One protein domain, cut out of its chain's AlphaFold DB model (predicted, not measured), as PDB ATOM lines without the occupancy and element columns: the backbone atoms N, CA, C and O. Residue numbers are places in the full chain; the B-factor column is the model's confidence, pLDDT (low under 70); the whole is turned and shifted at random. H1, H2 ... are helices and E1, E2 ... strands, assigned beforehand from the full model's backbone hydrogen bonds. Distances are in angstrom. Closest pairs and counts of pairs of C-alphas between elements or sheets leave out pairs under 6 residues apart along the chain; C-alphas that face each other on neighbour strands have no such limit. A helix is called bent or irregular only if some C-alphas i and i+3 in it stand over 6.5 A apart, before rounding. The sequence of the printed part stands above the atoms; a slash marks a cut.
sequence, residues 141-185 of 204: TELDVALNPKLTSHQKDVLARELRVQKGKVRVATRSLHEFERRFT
ATOM      1  N   THR A 141     120.532 129.877 129.171       89.56
ATOM      2  CA  THR A 141     119.618 129.521 128.090       89.56
ATOM      3  C   THR A 141     118.664 128.435 128.568       89.56
ATOM      4  O   THR A 141     119.054 127.527 129.307       89.56
ATOM      5  N   GLU A 142     117.408 128.523 128.144       94.25
ATOM      6  CA  GLU A 142     116.477 127.401 128.223       94.25
ATOM      7  C   GLU A 142     116.583 126.581 126.939       94.25
ATOM      8  O   GLU A 142     116.698 127.142 125.850       94.25
ATOM      9  N   LEU A 143     116.558 125.259 127.070       93.06
ATOM     10  CA  LEU A 143     116.508 124.328 125.950       93.06
ATOM     11  C   LEU A 143     115.232 123.510 126.056       93.06
ATOM     12  O   LEU A 143     114.969 122.931 127.113       93.06
ATOM     13  N   ASP A 144     114.487 123.424 124.960       94.31
ATOM     14  CA  ASP A 144     113.394 122.468 124.832       94.31
ATOM     15  C   ASP A 144     113.980 121.066 124.637       94.31
ATOM     16  O   ASP A 144     114.786 120.821 123.734       94.31
ATOM     17  N   VAL A 145     113.604 120.143 125.519       93.50
ATOM     18  CA  VAL A 145     114.138 118.783 125.568       93.50
ATOM     19  C   VAL A 145     113.015 117.761 125.682       93.50
ATOM     20  O   VAL A 145     112.036 117.941 126.406       93.50
ATOM     21  N   ALA A 146     113.197 116.636 125.001       94.12
ATOM     22  CA  ALA A 146     112.385 115.445 125.181       94.12
ATOM     23  C   ALA A 146     113.283 114.309 125.675       94.12
ATOM     24  O   ALA A 146     114.350 114.060 125.113       94.12
ATOM     25  N   LEU A 147     112.853 113.612 126.729       93.00
ATOM     26  CA  LEU A 147     113.546 112.410 127.187       93.00
ATOM     27  C   LEU A 147     113.346 111.281 126.171       93.00
ATOM     28  O   LEU A 147     112.272 111.148 125.581       93.00
ATOM     29  N   ASN A 148     114.379 110.456 125.985       93.12
ATOM     30  CA  ASN A 148     114.376 109.394 124.982       93.12
ATOM     31  C   ASN A 148     113.145 108.470 125.155       93.12
ATOM     32  O   ASN A 148     112.904 107.969 126.259       93.12
ATOM     33  N   PRO A 149     112.355 108.218 124.090       94.50
ATOM     34  CA  PRO A 149     111.130 107.426 124.186       94.50
ATOM     35  C   PRO A 149     111.376 105.973 124.607       94.50
ATOM     36  O   PRO A 149     110.465 105.361 125.158       94.50
ATOM     37  N   LYS A 150     112.594 105.447 124.407       95.88
ATOM     38  CA  LYS A 150     113.000 104.098 124.832       95.88
ATOM     39  C   LYS A 150     113.181 103.963 126.349       95.88
ATOM     40  O   LYS A 150     113.308 102.844 126.833       95.88
ATOM     41  N   LEU A 151     113.214 105.072 127.093       94.50
ATOM     42  CA  LEU A 151     113.288 105.045 128.552       94.50
ATOM     43  C   LEU A 151     111.954 104.588 129.151       94.50
ATOM     44  O   LEU A 151     110.879 105.017 128.713       94.50
ATOM     45  N   THR A 152     112.025 103.779 130.204       97.50
ATOM     46  CA  THR A 152     110.862 103.445 131.036       97.50
ATOM     47  C   THR A 152     110.352 104.686 131.779       97.50
ATOM     48  O   THR A 152     111.040 105.706 131.857       97.50
ATOM     49  N   SER A 153     109.145 104.620 132.348       96.69
ATOM     50  CA  SER A 153     108.587 105.711 133.167       96.69
ATOM     51  C   SER A 153     109.524 106.096 134.316       96.69
ATOM     52  O   SER A 153     109.927 107.248 134.418       96.69
ATOM     53  N   HIS A 154     109.976 105.118 135.099       96.50
ATOM     54  CA  HIS A 154     110.877 105.363 136.227       96.50
ATOM     55  C   HIS A 154     112.219 105.972 135.804       96.50
ATOM     56  O   HIS A 154     112.739 106.853 136.485       96.50
ATOM     57  N   GLN A 155     112.776 105.548 134.665       95.69
ATOM     58  CA  GLN A 155     114.002 106.149 134.130       95.69
ATOM     59  C   GLN A 155     113.789 107.612 133.735       95.69
ATOM     60  O   GLN A 155     114.661 108.446 133.979       95.69
ATOM     61  N   LYS A 156     112.628 107.932 133.150       95.38
ATOM     62  CA  LYS A 156     112.270 109.312 132.812       95.38
ATOM     63  C   LYS A 156     112.154 110.173 134.064       95.38
ATOM     64  O   LYS A 156     112.717 111.260 134.076       95.38
ATOM     65  N   ASP A 157     111.509 109.677 135.116       94.75
ATOM     66  CA  ASP A 157     111.345 110.415 136.374       94.75
ATOM     67  C   ASP A 157     112.696 110.712 137.044       94.75
ATOM     68  O   ASP A 157     112.954 111.831 137.494       94.75
ATOM     69  N   VAL A 158     113.593 109.719 137.074       95.62
ATOM     70  CA  VAL A 158     114.942 109.876 137.633       95.62
ATOM     71  C   VAL A 158     115.754 110.889 136.828       95.62
ATOM     72  O   VAL A 158     116.255 111.850 137.411       95.62
ATOM     73  N   LEU A 159     115.830 110.731 135.502       94.69
ATOM     74  CA  LEU A 159     116.607 111.631 134.645       94.69
ATOM     75  C   LEU A 159     116.026 113.044 134.596       94.69
ATOM     76  O   LEU A 159     116.784 114.011 134.548       94.69
ATOM     77  N   ALA A 160     114.698 113.192 134.640       95.19
ATOM     78  CA  ALA A 160     114.063 114.503 134.715       95.19
ATOM     79  C   ALA A 160     114.512 115.261 135.969       95.19
ATOM     80  O   ALA A 160     114.854 116.438 135.886       95.19
ATOM     81  N   ARG A 161     114.569 114.589 137.123       94.69
ATOM     82  CA  ARG A 161     115.057 115.188 138.369       94.69
ATOM     83  C   ARG A 161     116.559 115.473 138.323       94.69
ATOM     84  O   ARG A 161     116.959 116.580 138.672       94.69
ATOM     85  N   GLU A 162     117.366 114.513 137.874       92.38
ATOM     86  CA  GLU A 162     118.829 114.643 137.784       92.38
ATOM     87  C   GLU A 162     119.236 115.828 136.896       92.38
ATOM     88  O   GLU A 162     120.033 116.677 137.293       92.38
ATOM     89  N   LEU A 163     118.622 115.936 135.719       93.19
ATOM     90  CA  LEU A 163     118.907 116.985 134.741       93.19
ATOM     91  C   LEU A 163     118.068 118.251 134.958       93.19
ATOM     92  O   LEU A 163     118.143 119.176 134.151       93.19
ATOM     93  N   ARG A 164     117.274 118.308 136.037       94.62
ATOM     94  CA  ARG A 164     116.375 119.425 136.378       94.62
ATOM     95  C   ARG A 164     115.446 119.821 135.222       94.62
ATOM     96  O   ARG A 164     115.197 121.004 134.995       94.62
ATOM     97  N   VAL A 165     114.931 118.833 134.493       95.44
ATOM     98  CA  VAL A 165     113.945 119.035 133.430       95.44
ATOM     99  C   VAL A 165     112.612 119.429 134.057       95.44
ATOM    100  O   VAL A 165     112.013 118.667 134.813       95.44
ATOM    101  N   GLN A 166     112.119 120.615 133.717       93.25
ATOM    102  CA  GLN A 166     110.835 121.132 134.176       93.25
ATOM    103  C   GLN A 166     110.001 121.542 132.971       93.25
ATOM    104  O   GLN A 166     110.443 122.342 132.153       93.25
ATOM    105  N   LYS A 167     108.785 120.994 132.849       93.62
ATOM    106  CA  LYS A 167     107.864 121.293 131.733       93.62
ATOM    107  C   LYS A 167     108.517 121.122 130.346       93.62
ATOM    108  O   LYS A 167     108.297 121.934 129.457       93.62
ATOM    109  N   GLY A 168     109.343 120.085 130.184       93.81
ATOM    110  CA  GLY A 168     110.058 119.814 128.930       93.81
ATOM    111  C   GLY A 168     111.231 120.756 128.651       93.81
ATOM    112  O   GLY A 168     111.722 120.789 127.530       93.81
ATOM    113  N   LYS A 169     111.690 121.519 129.649       96.31
ATOM    114  CA  LYS A 169     112.798 122.463 129.507       96.31
ATOM    115  C   LYS A 169     113.918 122.187 130.490       96.31
ATOM    116  O   LYS A 169     113.667 121.797 131.628       96.31
ATOM    117  N   VAL A 170     115.146 122.457 130.066       95.31
ATOM    118  CA  VAL A 170     116.327 122.479 130.936       95.31
ATOM    119  C   VAL A 170     117.013 123.837 130.845       95.31
ATOM    120  O   VAL A 170     117.150 124.406 129.763       95.31
ATOM    121  N   ARG A 171     117.436 124.371 131.994       94.25
ATOM    122  CA  ARG A 171     118.163 125.640 132.084       94.25
ATOM    123  C   ARG A 171     119.656 125.364 132.206       94.25
ATOM    124  O   ARG A 171     120.093 124.749 133.176       94.25
ATOM    125  N   VAL A 172     120.435 125.852 131.247       91.00
ATOM    126  CA  VAL A 172     121.885 125.629 131.170       91.00
ATOM    127  C   VAL A 172     122.594 126.975 131.056       91.00
ATOM    128  O   VAL A 172     122.111 127.887 130.391       91.00
ATOM    129  N   ALA A 173     123.742 127.118 131.712       87.44
ATOM    130  CA  ALA A 173     124.615 128.271 131.513       87.44
ATOM    131  C   ALA A 173     125.066 128.320 130.041       87.44
ATOM    132  O   ALA A 173     125.485 127.293 129.499       87.44
ATOM    133  N   THR A 174     124.974 129.474 129.373       86.62
ATOM    134  CA  THR A 174     125.223 129.579 127.922       86.62
ATOM    135  C   THR A 174     126.602 129.036 127.535       86.62
ATOM    136  O   THR A 174     126.737 128.342 126.526       86.62
ATOM    137  N   ARG A 175     127.633 129.249 128.366       82.31
ATOM    138  CA  ARG A 175     128.989 128.721 128.119       82.31
ATOM    139  C   ARG A 175     129.111 127.198 128.239       82.31
ATOM    140  O   ARG A 175     130.051 126.615 127.703       82.31
ATOM    141  N   SER A 176     128.180 126.559 128.943       85.38
ATOM    142  CA  SER A 176     128.137 125.111 129.166       85.38
ATOM    143  C   SER A 176     127.260 124.385 128.146       85.38
ATOM    144  O   SER A 176     127.283 123.155 128.114       85.38
ATOM    145  N   LEU A 177     126.530 125.119 127.296       86.62
ATOM    146  CA  LEU A 177     125.586 124.570 126.321       86.62
ATOM    147  C   LEU A 177     126.207 123.465 125.457       86.62
ATOM    148  O   LEU A 177     125.675 122.363 125.392       86.62
ATOM    149  N   HIS A 178     127.369 123.730 124.857       83.62
ATOM    150  CA  HIS A 178     128.032 122.759 123.984       83.62
ATOM    151  C   HIS A 178     128.394 121.452 124.711       83.62
ATOM    152  O   HIS A 178     128.235 120.365 124.161       83.62
ATOM    153  N   GLU A 179     128.867 121.539 125.956       84.81
ATOM    154  CA  GLU A 179     129.208 120.350 126.742       84.81
ATOM    155  C   GLU A 179     127.954 119.577 127.166       84.81
ATOM    156  O   GLU A 179     127.955 118.346 127.147       84.81
ATOM    157  N   PHE A 180     126.887 120.296 127.521       89.06
ATOM    158  CA  PHE A 180     125.597 119.707 127.854       89.06
ATOM    159  C   PHE A 180     125.032 118.918 126.667       89.06
ATOM    160  O   PHE A 180     124.723 117.734 126.806       89.06
ATOM    161  N   GLU A 181     124.979 119.541 125.488       88.19
ATOM    162  CA  GLU A 181     124.514 118.900 124.256       88.19
ATOM    163  C   GLU A 181     125.356 117.669 123.917       88.19
ATOM    164  O   GLU A 181     124.808 116.602 123.660       88.19
ATOM    165  N   ARG A 182     126.685 117.775 124.003       85.25
ATOM    166  CA  ARG A 182     127.596 116.651 123.749       85.25
ATOM    167  C   ARG A 182     127.366 115.467 124.692       85.25
ATOM    168  O   ARG A 182     127.559 114.323 124.293       85.25
ATOM    169  N   ARG A 183     127.053 115.728 125.965       87.12
ATOM    170  CA  ARG A 183     126.925 114.683 126.993       87.12
ATOM    171  C   ARG A 183     125.566 113.990 126.962       87.12
ATOM    172  O   ARG A 183     125.506 112.798 127.242       87.12
ATOM    173  N   PHE A 184     124.501 114.729 126.666       89.75
ATOM    174  CA  PHE A 184     123.127 114.255 126.856       89.75
ATOM    175  C   PHE A 184     122.297 114.198 125.568       89.75
ATOM    176  O   PHE A 184     121.133 113.806 125.620       89.75
ATOM    177  N   THR A 185     122.859 114.577 124.418       86.00
ATOM    178  CA  THR A 185     122.154 114.567 123.129       86.00
ATOM    179  C   THR A 185     122.992 113.916 122.030       86.00
ATOM    180  O   THR A 185     124.201 113.755 122.162       86.00
TER     181      THR A 185
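This is residues 141 to 185 of the 204 residues of the protein "WYL domain-containing protein" of Betaproteobacteria bacterium RIFCSPLOWO2_12_FULL_63_13 (UniProt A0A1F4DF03). A short ribbon of two strands, E1 beside E2, has one helix, H2, folded back along it and the other, H1, lying out beyond one of its ends. From E1 the chain runs out to residue 152 at the far end, where H1 turns back toward the ribbon; H2 follows straight on from E2 and folds back, coming near both strands with residues 174 to 181. The printed part has 45 residues, with two named helices and two named strands in the order E1, H1, E2, H2; the sheet, E1 then E2, is antiparallel, and the class is mixed, helices and strands. The whole is compact, with a radius of gyration of the C-alphas of 10.6 A, yet elongated in outline, spanning 31 by 19 by 15 A.

E1, residues 141 to 144, and E2, residues 169 to 173, are antiparallel neighbours, with 152 degrees between their directions. N 141 and O 172 are within hydrogen-bond range at 2.8 A, as are N 170 and O 143 at 3.0 A. H1, residues 153 to 162, and H2, residues 174 to 184, are apart. The closest C-alphas of E1 and H2 are those of Thr 141 and Thr 174, 5.6 A apart; those of E2 and H2 are Val 172 and Phe 180, 7.7 A apart. Each O i to N i+4 pair in H1 is within hydrogen-bond range; in H2, 5 of 7 are.

E1 begins at C-alpha 141 (119.618, 129.521, 128.090) and is 10.0 A long. H1 begins at C-alpha 153 (108.587, 105.711, 133.167) and is 14.4 A long. E2 is 13.3 A long. H2, 15.5 A long, ends at C-alpha 184 (123.127, 114.255, 126.856); it is irregular, with C-alphas 175 and 178 lying 7.3 A apart.

The two C-alphas farthest apart are those of Thr 152 and Arg 175, 31.2 A. The printed part has no cut. The link from E2 to H2 is tight; those from E1 to H1 and from H1 to E2 are short. Mean pLDDT of the printed part is 92.0, and no printed residue is under 70.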